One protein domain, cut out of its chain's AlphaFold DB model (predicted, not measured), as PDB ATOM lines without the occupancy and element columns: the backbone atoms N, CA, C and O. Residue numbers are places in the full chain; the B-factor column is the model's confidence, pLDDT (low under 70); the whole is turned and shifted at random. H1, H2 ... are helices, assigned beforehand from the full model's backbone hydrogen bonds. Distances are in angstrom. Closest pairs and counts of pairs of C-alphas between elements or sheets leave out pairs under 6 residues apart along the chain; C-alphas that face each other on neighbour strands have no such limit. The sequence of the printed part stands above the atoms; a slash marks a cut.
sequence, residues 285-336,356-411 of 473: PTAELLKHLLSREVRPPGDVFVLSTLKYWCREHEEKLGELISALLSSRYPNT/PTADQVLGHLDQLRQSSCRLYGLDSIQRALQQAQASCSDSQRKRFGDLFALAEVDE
ATOM      1  N   PRO A 285     -47.867 161.701   3.899       83.62
ATOM      2  CA  PRO A 285     -48.589 160.576   3.324       83.62
ATOM      3  C   PRO A 285     -49.245 160.994   2.002       83.62
ATOM      4  O   PRO A 285     -49.920 162.024   1.912       83.62
ATOM      5  N   THR A 286     -49.048 160.182   0.964       87.56
ATOM      6  CA  THR A 286     -49.666 160.355  -0.355       87.56
ATOM      7  C   THR A 286     -50.541 159.156  -0.698       87.56
ATOM      8  O   THR A 286     -50.394 158.063  -0.144       87.56
ATOM      9  N   ALA A 287     -51.458 159.338  -1.651       87.62
ATOM     10  CA  ALA A 287     -52.319 158.253  -2.116       87.62
ATOM     11  C   ALA A 287     -51.512 157.068  -2.675       87.62
ATOM     12  O   ALA A 287     -51.886 155.918  -2.455       87.62
ATOM     13  N   GLU A 288     -50.403 157.326  -3.374       85.88
ATOM     14  CA  GLU A 288     -49.545 156.272  -3.927       85.88
ATOM     15  C   GLU A 288     -48.755 155.537  -2.842       85.88
ATOM     16  O   GLU A 288     -48.731 154.302  -2.849       85.88
ATOM     17  N   LEU A 289     -48.201 156.264  -1.864       87.12
ATOM     18  CA  LEU A 289     -47.555 155.677  -0.688       87.12
ATOM     19  C   LEU A 289     -48.511 154.742   0.054       87.12
ATOM     20  O   LEU A 289     -48.191 153.575   0.298       87.12
ATOM     21  N   LEU A 290     -49.715 155.234   0.355       89.75
ATOM     22  CA  LEU A 290     -50.722 154.476   1.086       89.75
ATOM     23  C   LEU A 290     -51.174 153.228   0.310       89.75
ATOM     24  O   LEU A 290     -51.310 152.155   0.899       89.75
ATOM     25  N   LYS A 291     -51.359 153.327  -1.015       90.38
ATOM     26  CA  LYS A 291     -51.704 152.174  -1.865       90.38
ATOM     27  C   LYS A 291     -50.632 151.091  -1.811       90.38
ATOM     28  O   LYS A 291     -50.981 149.932  -1.595       90.38
ATOM     29  N   HIS A 292     -49.356 151.434  -1.995       87.81
ATOM     30  CA  HIS A 292     -48.261 150.457  -1.940       87.81
ATOM     31  C   HIS A 292     -48.120 149.843  -0.542       87.81
ATOM     32  O   HIS A 292     -47.966 148.626  -0.425       87.81
ATOM     33  N   LEU A 293     -48.254 150.658   0.510       89.38
ATOM     34  CA  LEU A 293     -48.197 150.208   1.898       89.38
ATOM     35  C   LEU A 293     -49.303 149.189   2.214       89.38
ATOM     36  O   LEU A 293     -49.017 148.086   2.679       89.38
ATOM     37  N   LEU A 294     -50.560 149.521   1.900       91.00
ATOM     38  CA  LEU A 294     -51.723 148.666   2.168       91.00
ATOM     39  C   LEU A 294     -51.853 147.486   1.192       91.00
ATOM     40  O   LEU A 294     -52.677 146.602   1.413       91.00
ATOM     41  N   SER A 295     -51.050 147.446   0.123       90.62
ATOM     42  CA  SER A 295     -50.997 146.306  -0.808       90.62
ATOM     43  C   SER A 295     -50.156 145.146  -0.280       90.62
ATOM     44  O   SER A 295     -50.185 144.062  -0.865       90.62
ATOM     45  N   ARG A 296     -49.426 145.349   0.823       88.69
ATOM     46  CA  ARG A 296     -48.728 144.283   1.548       88.69
ATOM     47  C   ARG A 296     -49.728 143.295   2.150       88.69
ATOM     48  O   ARG A 296     -50.871 143.642   2.460       88.69
ATOM     49  N   GLU A 297     -49.303 142.048   2.314       83.31
ATOM     50  CA  GLU A 297     -50.126 141.011   2.937       83.31
ATOM     51  C   GLU A 297     -50.446 141.339   4.402       83.31
ATOM     52  O   GLU A 297     -49.582 141.762   5.167       83.31
ATOM     53  N   VAL A 298     -51.689 141.087   4.812       80.25
ATOM     54  CA  VAL A 298     -52.112 141.216   6.211       80.25
ATOM     55  C   VAL A 298     -51.805 139.893   6.920       80.25
ATOM     56  O   VAL A 298     -52.591 138.948   6.829       80.25
ATOM     57  N   ARG A 299     -50.658 139.799   7.609       70.00
ATOM     58  CA  ARG A 299     -50.242 138.606   8.377       70.00
ATOM     59  C   ARG A 299     -50.171 138.877   9.891       70.00
ATOM     60  O   ARG A 299     -49.129 139.308  10.387       70.00
ATOM     61  N   PRO A 300     -51.233 138.580  10.660       59.16
ATOM     62  CA  PRO A 300     -51.128 138.455  12.114       59.16
ATOM     63  C   PRO A 300     -50.348 137.171  12.474       59.16
ATOM     64  O   PRO A 300     -50.614 136.148  11.840       59.16
ATOM     65  N   PRO A 301     -49.438 137.144  13.472       56.44
ATOM     66  CA  PRO A 301     -48.955 138.215  14.354       56.44
ATOM     67  C   PRO A 301     -47.488 138.629  14.061       56.44
ATOM     68  O   PRO A 301     -46.716 138.849  14.990       56.44
ATOM     69  N   GLY A 302     -47.071 138.672  12.789       63.06
ATOM     70  CA  GLY A 302     -45.650 138.809  12.423       63.06
ATOM     71  C   GLY A 302     -45.253 140.155  11.821       63.06
ATOM     72  O   GLY A 302     -44.251 140.727  12.230       63.06
ATOM     73  N   ASP A 303     -46.014 140.673  10.853       80.69
ATOM     74  CA  ASP A 303     -45.617 141.881  10.120       80.69
ATOM     75  C   ASP A 303     -46.136 143.148  10.818       80.69
ATOM     76  O   ASP A 303     -47.314 143.491  10.726       80.69
ATOM     77  N   VAL A 304     -45.243 143.851  11.522       83.06
ATOM     78  CA  VAL A 304     -45.552 145.127  12.194       83.06
ATOM     79  C   VAL A 304     -45.162 146.353  11.366       83.06
ATOM     80  O   VAL A 304     -45.314 147.474  11.852       83.06
ATOM     81  N   PHE A 305     -44.663 146.190  10.135       86.56
ATOM     82  CA  PHE A 305     -44.160 147.298   9.317       86.56
ATOM     83  C   PHE A 305     -45.276 148.284   8.942       86.56
ATOM     84  O   PHE A 305     -45.166 149.488   9.203       86.56
ATOM     85  N   VAL A 306     -46.383 147.772   8.385       86.94
ATOM     86  CA  VAL A 306     -47.536 148.599   7.982       86.94
ATOM     87  C   VAL A 306     -48.132 149.296   9.199       86.94
ATOM     88  O   VAL A 306     -48.294 150.514   9.197       86.94
ATOM     89  N   LEU A 307     -48.362 148.539  10.273       87.06
ATOM     90  CA  LEU A 307     -48.894 149.062  11.526       87.06
ATOM     91  C   LEU A 307     -48.000 150.159  12.124       87.06
ATOM     92  O   LEU A 307     -48.508 151.175  12.588       87.06
ATOM     93  N   SER A 308     -46.678 149.975  12.113       84.75
ATOM     94  CA  SER A 308     -45.724 150.957  12.651       84.75
ATOM     95  C   SER A 308     -45.704 152.249  11.839       84.75
ATOM     96  O   SER A 308     -45.605 153.328  12.422       84.75
ATOM     97  N   THR A 309     -45.829 152.142  10.515       86.69
ATOM     98  CA  THR A 309     -45.910 153.297   9.610       86.69
ATOM     99  C   THR A 309     -47.218 154.058   9.824       86.69
ATOM    100  O   THR A 309     -47.199 155.259  10.078       86.69
ATOM    101  N   LEU A 310     -48.358 153.357   9.822       88.06
ATOM    102  CA  LEU A 310     -49.671 153.968  10.046       88.06
ATOM    103  C   LEU A 310     -49.781 154.606  11.435       88.06
ATOM    104  O   LEU A 310     -50.325 155.695  11.555       88.06
ATOM    105  N   LYS A 311     -49.223 153.981  12.481       85.12
ATOM    106  CA  LYS A 311     -49.162 154.566  13.833       85.12
ATOM    107  C   LYS A 311     -48.387 155.880  13.874       85.12
ATOM    108  O   LYS A 311     -48.748 156.756  14.653       85.12
ATOM    109  N   TYR A 312     -47.314 155.992  13.095       84.56
ATOM    110  CA  TYR A 312     -46.546 157.228  12.995       84.56
ATOM    111  C   TYR A 312     -47.357 158.310  12.267       84.56
ATOM    112  O   TYR A 312     -47.584 159.375  12.829       84.56
ATOM    113  N   TRP A 313     -47.922 158.004  11.096       87.62
ATOM    114  CA  TRP A 313     -48.764 158.959  10.364       87.62
ATOM    115  C   TRP A 313     -50.054 159.340  11.102       87.62
ATOM    116  O   TRP A 313     -50.500 160.470  10.978       87.62
ATOM    117  N   CYS A 314     -50.614 158.453  11.927       87.44
ATOM    118  CA  CYS A 314     -51.702 158.775  12.855       87.44
ATOM    119  C   CYS A 314     -51.340 159.896  13.844       87.44
ATOM    120  O   CYS A 314     -52.238 160.558  14.343       87.44
ATOM    121  N   ARG A 315     -50.056 160.047  14.203       82.44
ATOM    122  CA  ARG A 315     -49.586 161.055  15.166       82.44
ATOM    123  C   ARG A 315     -49.219 162.366  14.483       82.44
ATOM    124  O   ARG A 315     -49.558 163.417  15.006       82.44
ATOM    125  N   GLU A 316     -48.555 162.282  13.333       83.25
ATOM    126  CA  GLU A 316     -48.000 163.456  12.645       83.25
ATOM    127  C   GLU A 316     -48.928 164.029  11.554       83.25
ATOM    128  O   GLU A 316     -48.906 165.225  11.289       83.25
ATOM    129  N   HIS A 317     -49.768 163.200  10.921       85.75
ATOM    130  CA  HIS A 317     -50.584 163.565   9.750       85.75
ATOM    131  C   HIS A 317     -52.010 162.980   9.821       85.75
ATOM    132  O   HIS A 317     -52.506 162.414   8.843       85.75
ATOM    133  N   GLU A 318     -52.663 163.090  10.984       88.50
ATOM    134  CA  GLU A 318     -53.945 162.435  11.294       88.50
ATOM    135  C   GLU A 318     -55.045 162.703  10.246       88.50
ATOM    136  O   GLU A 318     -55.581 161.759   9.662       88.50
ATOM    137  N   GLU A 319     -55.352 163.975   9.970       89.25
ATOM    138  CA  GLU A 319     -56.436 164.371   9.055       89.25
ATOM    139  C   GLU A 319     -56.173 163.896   7.619       89.25
ATOM    140  O   GLU A 319     -57.018 163.237   7.007       89.25
ATOM    141  N   LYS A 320     -54.960 164.149   7.109       89.00
ATOM    142  CA  LYS A 320     -54.542 163.763   5.754       89.00
ATOM    143  C   LYS A 320     -54.570 162.246   5.566       89.00
ATOM    144  O   LYS A 320     -55.042 161.752   4.542       89.00
ATOM    145  N   LEU A 321     -54.091 161.486   6.554       90.44
ATOM    146  CA  LEU A 321     -54.172 160.026   6.538       90.44
ATOM    147  C   LEU A 321     -55.635 159.557   6.497       90.44
ATOM    148  O   LEU A 321     -55.962 158.657   5.719       90.44
ATOM    149  N   GLY A 322     -56.501 160.186   7.298       90.69
ATOM    150  CA  GLY A 322     -57.942 159.949   7.310       90.69
ATOM    151  C   GLY A 322     -58.574 160.107   5.933       90.69
ATOM    152  O   GLY A 322     -59.182 159.170   5.418       90.69
ATOM    153  N   GLU A 323     -58.366 161.255   5.292       93.00
ATOM    154  CA  GLU A 323     -58.879 161.529   3.946       93.00
ATOM    155  C   GLU A 323     -58.410 160.505   2.907       93.00
ATOM    156  O   GLU A 323     -59.212 160.006   2.112       93.00
ATOM    157  N   LEU A 324     -57.121 160.148   2.926       92.38
ATOM    158  CA  LEU A 324     -56.543 159.192   1.982       92.38
ATOM    159  C   LEU A 324     -57.115 157.780   2.160       92.38
ATOM    160  O   LEU A 324     -57.425 157.111   1.168       92.38
ATOM    161  N   ILE A 325     -57.276 157.324   3.406       92.50
ATOM    162  CA  ILE A 325     -57.885 156.024   3.715       92.50
ATOM    163  C   ILE A 325     -59.361 156.023   3.310       92.50
ATOM    164  O   ILE A 325     -59.810 155.065   2.677       92.50
ATOM    165  N   SER A 326     -60.106 157.088   3.611       91.81
ATOM    166  CA  SER A 326     -61.512 157.223   3.221       91.81
ATOM    167  C   SER A 326     -61.692 157.187   1.710       91.81
ATOM    168  O   SER A 326     -62.498 156.406   1.206       91.81
ATOM    169  N   ALA A 327     -60.898 157.964   0.969       91.94
ATOM    170  CA  ALA A 327     -60.922 157.962  -0.489       91.94
ATOM    171  C   ALA A 327     -60.608 156.568  -1.058       91.94
ATOM    172  O   ALA A 327     -61.267 156.105  -1.996       91.94
ATOM    173  N   LEU A 328     -59.635 155.866  -0.464       91.12
ATOM    174  CA  LEU A 328     -59.290 154.506  -0.857       91.12
ATOM    175  C   LEU A 328     -60.441 153.525  -0.582       91.12
ATOM    176  O   LEU A 328     -60.799 152.763  -1.477       91.12
ATOM    177  N   LEU A 329     -61.057 153.564   0.604       90.06
ATOM    178  CA  LEU A 329     -62.198 152.718   0.975       90.06
ATOM    179  C   LEU A 329     -63.415 152.959   0.075       90.06
ATOM    180  O   LEU A 329     -63.962 152.000  -0.474       90.06
ATOM    181  N   SER A 330     -63.800 154.216  -0.155       89.25
ATOM    182  CA  SER A 330     -64.913 154.558  -1.050       89.25
ATOM    183  C   SER A 330     -64.643 154.116  -2.491       89.25
ATOM    184  O   SER A 330     -65.560 153.668  -3.180       89.25
ATOM    185  N   SER A 331     -63.383 154.146  -2.945       88.38
ATOM    186  CA  SER A 331     -63.001 153.575  -4.243       88.38
ATOM    187  C   SER A 331     -63.143 152.049  -4.290       88.38
ATOM    188  O   SER A 331     -63.349 151.502  -5.376       88.38
ATOM    189  N   ARG A 332     -63.012 151.340  -3.159       89.00
ATOM    190  CA  ARG A 332     -63.222 149.883  -3.087       89.00
ATOM    191  C   ARG A 332     -64.699 149.498  -2.973       89.00
ATOM    192  O   ARG A 332     -65.041 148.390  -3.388       89.00
ATOM    193  N   TYR A 333     -65.545 150.397  -2.472       84.25
ATOM    194  CA  TYR A 333     -66.980 150.191  -2.248       84.25
ATOM    195  C   TYR A 333     -67.824 151.309  -2.887       84.25
ATOM    196  O   TYR A 333     -68.401 152.122  -2.172       84.25
ATOM    197  N   PRO A 334     -67.917 151.401  -4.225       76.94
ATOM    198  CA  PRO A 334     -68.637 152.493  -4.880       76.94
ATOM    199  C   PRO A 334     -70.143 152.484  -4.557       76.94
ATOM    200  O   PRO A 334     -70.775 151.431  -4.538       76.94
ATOM    201  N   ASN A 335     -70.744 153.673  -4.405       64.50
ATOM    202  CA  ASN A 335     -72.177 153.873  -4.104       64.50
ATOM    203  C   ASN A 335     -73.145 153.421  -5.216       64.50
ATOM    204  O   ASN A 335     -74.362 153.491  -5.057       64.50
ATOM    205  N   THR A 336     -72.629 152.974  -6.360       62.12
ATOM    206  CA  THR A 336     -73.427 152.521  -7.502       62.12
ATOM    207  C   THR A 336     -73.040 151.099  -7.877       62.12
ATOM    208  O   THR A 336     -71.856 150.809  -8.061       62.12
ATOM    209  N   PRO A 356     -54.753 147.994  -3.558       88.44
ATOM    210  CA  PRO A 356     -54.918 147.082  -2.422       88.44
ATOM    211  C   PRO A 356     -56.365 146.632  -2.268       88.44
ATOM    212  O   PRO A 356     -57.268 147.470  -2.265       88.44
ATOM    213  N   THR A 357     -56.599 145.323  -2.158       89.62
ATOM    214  CA  THR A 357     -57.950 144.746  -2.058       89.62
ATOM    215  C   THR A 357     -58.732 145.300  -0.868       89.62
ATOM    216  O   THR A 357     -58.149 145.721   0.125       89.62
ATOM    217  N   ALA A 358     -60.066 145.280  -0.952       87.75
ATOM    218  CA  ALA A 358     -60.912 145.748   0.147       87.75
ATOM    219  C   ALA A 358     -60.605 145.008   1.465       87.75
ATOM    220  O   ALA A 358     -60.490 145.636   2.511       87.75
ATOM    221  N   ASP A 359     -60.356 143.695   1.382       88.75
ATOM    222  CA  ASP A 359     -59.929 142.869   2.517       88.75
ATOM    223  C   ASP A 359     -58.562 143.269   3.081       88.75
ATOM    224  O   ASP A 359     -58.369 143.208   4.292       88.75
ATOM    225  N   GLN A 360     -57.609 143.666   2.231       91.00
ATOM    226  CA  GLN A 360     -56.305 144.149   2.696       91.00
ATOM    227  C   GLN A 360     -56.441 145.476   3.440       91.00
ATOM    228  O   GLN A 360     -55.880 145.624   4.522       91.00
ATOM    229  N   VAL A 361     -57.221 146.414   2.894       91.69
ATOM    230  CA  VAL A 361     -57.464 147.711   3.539       91.69
ATOM    231  C   VAL A 361     -58.156 147.506   4.890       91.69
ATOM    232  O   VAL A 361     -57.640 147.965   5.903       91.69
ATOM    233  N   LEU A 362     -59.261 146.751   4.935       90.81
ATOM    234  CA  LEU A 362     -59.971 146.454   6.187       90.81
ATOM    235  C   LEU A 362     -59.102 145.676   7.184       90.81
ATOM    236  O   LEU A 362     -59.153 145.949   8.377       90.81
ATOM    237  N   GLY A 363     -58.274 144.742   6.709       89.88
ATOM    238  CA  GLY A 363     -57.376 143.968   7.563       89.88
ATOM    239  C   GLY A 363     -56.300 144.812   8.246       89.88
ATOM    240  O   GLY A 363     -56.067 144.639   9.440       89.88
ATOM    241  N   HIS A 364     -55.674 145.744   7.525       90.75
ATOM    242  CA  HIS A 364     -54.695 146.667   8.115       90.75
ATOM    243  C   HIS A 364     -55.353 147.669   9.074       90.75
ATOM    244  O   HIS A 364     -54.776 147.982  10.116       90.75
ATOM    245  N   LEU A 365     -56.574 148.126   8.774       90.56
ATOM    246  CA  LEU A 365     -57.347 148.971   9.690       90.56
ATOM    247  C   LEU A 365     -57.727 148.215  10.968       90.56
ATOM    248  O   LEU A 365     -57.492 148.713  12.063       90.56
ATOM    249  N   ASP A 366     -58.203 146.974  10.875       89.38
ATOM    250  CA  ASP A 366     -58.525 146.182  12.069       89.38
ATOM    251  C   ASP A 366     -57.292 145.920  12.957       89.38
ATOM    252  O   ASP A 366     -57.386 145.937  14.181       89.38
ATOM    253  N   GLN A 367     -56.095 145.789  12.377       87.38
ATOM    254  CA  GLN A 367     -54.856 145.761  13.167       87.38
ATOM    255  C   GLN A 367     -54.553 147.112  13.831       87.38
ATOM    256  O   GLN A 367     -54.122 147.163  14.986       87.38
ATOM    257  N   LEU A 368     -54.788 148.217  13.119       87.62
ATOM    258  CA  LEU A 368     -54.609 149.570  13.644       87.62
ATOM    259  C   LEU A 368     -55.626 149.903  14.744       87.62
ATOM    260  O   LEU A 368     -55.306 150.680  15.639       87.62
ATOM    261  N   ARG A 369     -56.813 149.290  14.740       86.75
ATOM    262  CA  ARG A 369     -57.854 149.460  15.766       86.75
ATOM    263  C   ARG A 369     -57.353 149.231  17.186       86.75
ATOM    264  O   ARG A 369     -57.748 149.935  18.104       86.75
ATOM    265  N   GLN A 370     -56.482 148.241  17.369       78.69
ATOM    266  CA  GLN A 370     -55.920 147.909  18.682       78.69
ATOM    267  C   GLN A 370     -54.892 148.946  19.163       78.69
ATOM    268  O   GLN A 370     -54.390 148.864  20.282       78.69
ATOM    269  N   SER A 371     -54.548 149.919  18.318       74.56
ATOM    270  CA  SER A 371     -53.719 151.057  18.688       74.56
ATOM    271  C   SER A 371     -54.572 152.251  19.107       74.56
ATOM    272  O   SER A 371     -55.685 152.433  18.629       74.56
ATOM    273  N   SER A 372     -54.028 153.104  19.971       60.81
ATOM    274  CA  SER A 372     -54.655 154.332  20.472       60.81
ATOM    275  C   SER A 372     -54.737 155.462  19.425       60.81
ATOM    276  O   SER A 372     -54.504 156.626  19.744       60.81
ATOM    277  N   CYS A 373     -55.029 155.131  18.166       73.19
ATOM    278  CA  CYS A 373     -55.130 156.100  17.081       73.19
ATOM    279  C   CYS A 373     -56.528 156.749  17.045       73.19
ATOM    280  O   CYS A 373     -57.543 156.055  17.017       73.19
ATOM    281  N   ARG A 374     -56.565 158.089  17.022       79.88
ATOM    282  CA  ARG A 374     -57.793 158.907  16.959       79.88
ATOM    283  C   ARG A 374     -58.448 158.947  15.571       79.88
ATOM    284  O   ARG A 374     -59.579 159.400  15.464       79.88
ATOM    285  N   LEU A 375     -57.804 158.350  14.564       85.75
ATOM    286  CA  LEU A 375     -58.268 158.227  13.174       85.75
ATOM    287  C   LEU A 375     -59.734 157.794  13.039       85.75
ATOM    288  O   LEU A 375     -60.433 158.269  12.151       85.75
ATOM    289  N   TYR A 376     -60.213 156.906  13.913       88.00
ATOM    290  CA  TYR A 376     -61.601 156.445  13.870       88.00
ATOM    291  C   TYR A 376     -62.607 157.518  14.276       88.00
ATOM    292  O   TYR A 376     -63.751 157.413  13.877       88.00
ATOM    293  N   GLY A 377     -62.220 158.564  15.002       84.88
ATOM    294  CA  GLY A 377     -63.104 159.691  15.310       84.88
ATOM    295  C   GLY A 377     -63.330 160.649  14.136       84.88
ATOM    296  O   GLY A 377     -64.159 161.544  14.246       84.88
ATOM    297  N   LEU A 378     -62.606 160.498  13.021       88.75
ATOM    298  CA  LEU A 378     -62.754 161.386  11.871       88.75
ATOM    299  C   LEU A 378     -64.035 161.074  11.093       88.75
ATOM    300  O   LEU A 378     -64.230 159.956  10.611       88.75
ATOM    301  N   ASP A 379     -64.848 162.101  10.857       89.56
ATOM    302  CA  ASP A 379     -66.062 162.054  10.036       89.56
ATOM    303  C   ASP A 379     -65.871 161.365   8.675       89.56
ATOM    304  O   ASP A 379     -66.740 160.646   8.178       89.56
ATOM    305  N   SER A 380     -64.732 161.615   8.025       90.25
ATOM    306  CA  SER A 380     -64.395 161.017   6.733       90.25
ATOM    307  C   SER A 380     -64.254 159.499   6.841       90.25
ATOM    308  O   SER A 380     -64.709 158.773   5.951       90.25
ATOM    309  N   ILE A 381     -63.633 159.004   7.912       91.94
ATOM    310  CA  ILE A 381     -63.412 157.577   8.174       91.94
ATOM    311  C   ILE A 381     -64.717 156.911   8.596       91.94
ATOM    312  O   ILE A 381     -65.049 155.851   8.068       91.94
ATOM    313  N   GLN A 382     -65.488 157.567   9.462       91.31
ATOM    314  CA  GLN A 382     -66.812 157.129   9.903       91.31
ATOM    315  C   GLN A 382     -67.741 156.843   8.714       91.31
ATOM    316  O   GLN A 382     -68.200 155.712   8.531       91.31
ATOM    317  N   ARG A 383     -67.919 157.819   7.813       89.75
ATOM    318  CA  ARG A 383     -68.748 157.651   6.603       89.75
ATOM    319  C   ARG A 383     -68.221 156.554   5.674       89.75
ATOM    320  O   ARG A 383     -69.002 155.775   5.128       89.75
ATOM    321  N   ALA A 384     -66.901 156.472   5.491       90.38
ATOM    322  CA  ALA A 384     -66.290 155.459   4.631       90.38
ATOM    323  C   ALA A 384     -66.461 154.034   5.193       90.38
ATOM    324  O   ALA A 384     -66.714 153.099   4.428       90.38
ATOM    325  N   LEU A 385     -66.373 153.857   6.517       90.69
ATOM    326  CA  LEU A 385     -66.606 152.574   7.186       90.69
ATOM    327  C   LEU A 385     -68.078 152.157   7.121       90.69
ATOM    328  O   LEU A 385     -68.347 151.000   6.802       90.69
ATOM    329  N   GLN A 386     -69.021 153.082   7.326       90.44
ATOM    330  CA  GLN A 386     -70.457 152.816   7.151       90.44
ATOM    331  C   GLN A 386     -70.774 152.368   5.710       90.44
ATOM    332  O   GLN A 386     -71.464 151.369   5.489       90.44
ATOM    333  N   GLN A 387     -70.211 153.056   4.708       89.56
ATOM    334  CA  GLN A 387     -70.350 152.700   3.290       89.56
ATOM    335  C   GLN A 387     -69.779 151.302   2.989       89.56
ATOM    336  O   GLN A 387     -70.405 150.501   2.281       89.56
ATOM    337  N   ALA A 388     -68.606 150.987   3.544       88.69
ATOM    338  CA  ALA A 388     -67.987 149.672   3.419       88.69
ATOM    339  C   ALA A 388     -68.830 148.578   4.100       88.69
ATOM    340  O   ALA A 388     -69.034 147.511   3.518       88.69
ATOM    341  N   GLN A 389     -69.383 148.849   5.286       89.12
ATOM    342  CA  GLN A 389     -70.234 147.920   6.032       89.12
ATOM    343  C   GLN A 389     -71.522 147.580   5.267       89.12
ATOM    344  O   GLN A 389     -71.899 146.406   5.182       89.12
ATOM    345  N   ALA A 390     -72.161 148.579   4.653       86.94
ATOM    346  CA  ALA A 390     -73.365 148.391   3.842       86.94
ATOM    347  C   ALA A 390     -73.112 147.516   2.600       86.94
ATOM    348  O   ALA A 390     -73.998 146.784   2.157       86.94
ATOM    349  N   SER A 391     -71.894 147.562   2.056       85.75
ATOM    350  CA  SER A 391     -71.536 146.930   0.780       85.75
ATOM    351  C   SER A 391     -70.731 145.628   0.916       85.75
ATOM    352  O   SER A 391     -70.442 144.978  -0.090       85.75
ATOM    353  N   CYS A 392     -70.332 145.236   2.129       87.38
ATOM    354  CA  CYS A 392     -69.504 144.048   2.356       87.38
ATOM    355  C   CYS A 392     -70.310 142.732   2.357       87.38
ATOM    356  O   CYS A 392     -71.543 142.725   2.408       87.38
ATOM    357  N   SER A 393     -69.622 141.592   2.261       86.44
ATOM    358  CA  SER A 393     -70.233 140.262   2.397       86.44
ATOM    359  C   SER A 393     -70.481 139.896   3.866       86.44
ATOM    360  O   SER A 393     -69.851 140.441   4.773       86.44
ATOM    361  N   ASP A 394     -71.328 138.897   4.126       85.31
ATOM    362  CA  ASP A 394     -71.563 138.408   5.497       85.31
ATOM    363  C   ASP A 394     -70.290 137.848   6.155       85.31
ATOM    364  O   ASP A 394     -70.078 138.002   7.358       85.31
ATOM    365  N   SER A 395     -69.394 137.256   5.358       87.38
ATOM    366  CA  SER A 395     -68.084 136.802   5.832       87.38
ATOM    367  C   SER A 395     -67.183 137.962   6.267       87.38
ATOM    368  O   SER A 395     -66.515 137.854   7.294       87.38
ATOM    369  N   GLN A 396     -67.185 139.076   5.527       86.06
ATOM    370  CA  GLN A 396     -66.434 140.285   5.875       86.06
ATOM    371  C   GLN A 396     -67.025 140.966   7.116       86.06
ATOM    372  O   GLN A 396     -66.263 141.314   8.014       86.06
ATOM    373  N   ARG A 397     -68.360 141.073   7.222       86.44
ATOM    374  CA  ARG A 397     -69.041 141.594   8.427       86.44
ATOM    375  C   ARG A 397     -68.667 140.816   9.678       86.44
ATOM    376  O   ARG A 397     -68.371 141.415  10.702       86.44
ATOM    377  N   LYS A 398     -68.654 139.483   9.589       88.56
ATOM    378  CA  LYS A 398     -68.273 138.624  10.714       88.56
ATOM    379  C   LYS A 398     -66.795 138.777  11.079       88.56
ATOM    380  O   LYS A 398     -66.457 138.737  12.255       88.56
ATOM    381  N   ARG A 399     -65.916 138.928  10.083       87.44
ATOM    382  CA  ARG A 399     -64.465 139.031  10.289       87.44
ATOM    383  C   ARG A 399     -64.040 140.377  10.875       87.44
ATOM    384  O   ARG A 399     -63.173 140.394  11.735       87.44
ATOM    385  N   PHE A 400     -64.633 141.471  10.407       89.38
ATOM    386  CA  PHE A 400     -64.270 142.840  10.786       89.38
ATOM    387  C   PHE A 400     -65.341 143.498  11.672       89.38
ATOM    388  O   PHE A 400     -65.487 144.717  11.673       89.38
ATOM    389  N   GLY A 401     -66.116 142.695  12.412       86.81
ATOM    390  CA  GLY A 401     -67.238 143.173  13.225       86.81
ATOM    391  C   GLY A 401     -66.823 144.222  14.256       86.81
ATOM    392  O   GLY A 401     -67.446 145.276  14.330       86.81
ATOM    393  N   ASP A 402     -65.720 143.984  14.970       88.50
ATOM    394  CA  ASP A 402     -65.180 144.934  15.952       88.50
ATOM    395  C   ASP A 402     -64.728 146.258  15.317       88.50
ATOM    396  O   ASP A 402     -64.810 147.305  15.953       88.50
ATOM    397  N   LEU A 403     -64.232 146.220  14.075       88.56
ATOM    398  CA  LEU A 403     -63.846 147.419  13.331       88.56
ATOM    399  C   LEU A 403     -65.081 148.233  12.941       88.56
ATOM    400  O   LEU A 403     -65.093 149.446  13.121       88.56
ATOM    401  N   PHE A 404     -66.131 147.575  12.447       89.81
ATOM    402  CA  PHE A 404     -67.384 148.250  12.106       89.81
ATOM    403  C   PHE A 404     -68.148 148.747  13.334       89.81
ATOM    404  O   PHE A 404     -68.862 149.733  13.226       89.81
ATOM    405  N   ALA A 405     -67.971 148.126  14.503       87.88
ATOM    406  CA  ALA A 405     -68.548 148.614  15.754       87.88
ATOM    407  C   ALA A 405     -67.982 149.979  16.191       87.88
ATOM    408  O   ALA A 405     -68.604 150.658  17.001       87.88
ATOM    409  N   LEU A 406     -66.820 150.382  15.659       84.38
ATOM    410  CA  LEU A 406     -66.280 151.728  15.859       84.38
ATOM    411  C   LEU A 406     -66.928 152.782  14.964       84.38
ATOM    412  O   LEU A 406     -66.733 153.970  15.214       84.38
ATOM    413  N   ALA A 407     -67.636 152.370  13.910       79.81
ATOM    414  CA  ALA A 407     -68.399 153.301  13.107       79.81
ATOM    415  C   ALA A 407     -69.672 153.666  13.888       79.81
ATOM    416  O   ALA A 407     -70.566 152.833  14.045       79.81
ATOM    417  N   GLU A 408     -69.734 154.884  14.422       68.69
ATOM    418  CA  GLU A 408     -70.932 155.415  15.059       68.69
ATOM    419  C   GLU A 408     -72.066 155.392  14.032       68.69
ATOM    420  O   GLU A 408     -71.890 155.778  12.876       68.69
ATOM    421  N   VAL A 409     -73.228 154.876  14.421       56.81
ATOM    422  CA  VAL A 409     -74.405 154.884  13.554       56.81
ATOM    423  C   VAL A 409     -75.031 156.265  13.680       56.81
ATOM    424  O   VAL A 409     -75.542 156.605  14.745       56.81
ATOM    425  N   ASP A 410     -75.019 157.050  12.604       46.41
ATOM    426  CA  ASP A 410     -75.894 158.216  12.499       46.41
ATOM    427  C   ASP A 410     -77.344 157.702  12.526       46.41
ATOM    428  O   ASP A 410     -77.895 157.273  11.506       46.41
ATOM    429  N   GLU A 411     -77.987 157.725  13.696       40.59
ATOM    430  CA  GLU A 411     -79.446 157.674  13.778       40.59
ATOM    431  C   GLU A 411     -80.001 158.992  13.229       40.59
ATOM    432  O   GLU A 411     -80.468 159.870  13.954       40.59
TER     433      GLU A 411
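Overview. This is residues 285 to 336 and 356 to 411 of the 473 residues of the protein "SOSS complex subunit A homolog" of Timema shepardi (UniProt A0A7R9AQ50). A rounded cluster of helices has H4 nearest its middle, with H1 and H2 on one side of it and H6, H7 and H8 on the other. H3, the longest helix, and short H5 cover a third side, H3 side by side with H6. The 108 printed residues hold eight named helices, H1 to H8 in order, and no named strand: the class is all helix. The whole is compact, with a radius of gyration of the C-alphas of 12.8 A and spans of 33 by 26 by 26 A.

Along the chain. H1, residues 287 to 294, begins at C-alpha 287 (-52.319, 158.253, -2.116). H2 is residues 305 to 316, 16.9 A long; H3, 318 to 332, 21.2 A; H4, 358 to 369, 16.3 A. H5 is residues 374 to 377, H6 379 to 391, 18.6 A, and H7 394 to 399. H8, residues 401 to 404, ends at C-alpha 404 (-67.384, 148.250, 12.106).

Arrangement. H3 and H4 are hubs, touching four helices each; helix packing is part aligned, part crossed. H3 touches H6 at a shallow tilt of 20 degrees, the same way; their closest C-alphas, Ser 326 and Ala 384, are 5.3 A apart. H4, with residues 364 to 368 alone, touches H2 at a steep tilt of 63 degrees, the closest C-alphas being Leu 368 and Leu 307, 6.1 A. H4 touches H8 at Asp 366 and Leu 403, closest C-alphas 5.6 A apart. H1 only just touches H4, with 3 pairs of C-alphas within 8 A, closest Leu 294 and Val 361, 6.0 A, about perpendicular at 79 degrees. H5 touches H3, closest C-alphas Leu 375 and Gly 322, 6.1 A. H7 is close but not clearly touching H6, closest C-alphas Arg 397 and Gln 389, 6.9 A. In H1, H3, H4, H6 and H7 every O i to N i+4 pair is within hydrogen-bond range; in H2, 7 of 8; H5 and H8 are too short for one.

Size, cuts and confidence. The farthest C-alphas, Gly 302 and Glu 411, are 38.7 A apart. Residues 337 to 355 are not printed; C-alphas 336 and 356 are 19.9 A apart across the cut. Of the links printed whole, H1 to H2 is short and the others tight. pLDDT is under 70 at residues 300 to 302, 335 to 336, 372 and 408 to 411.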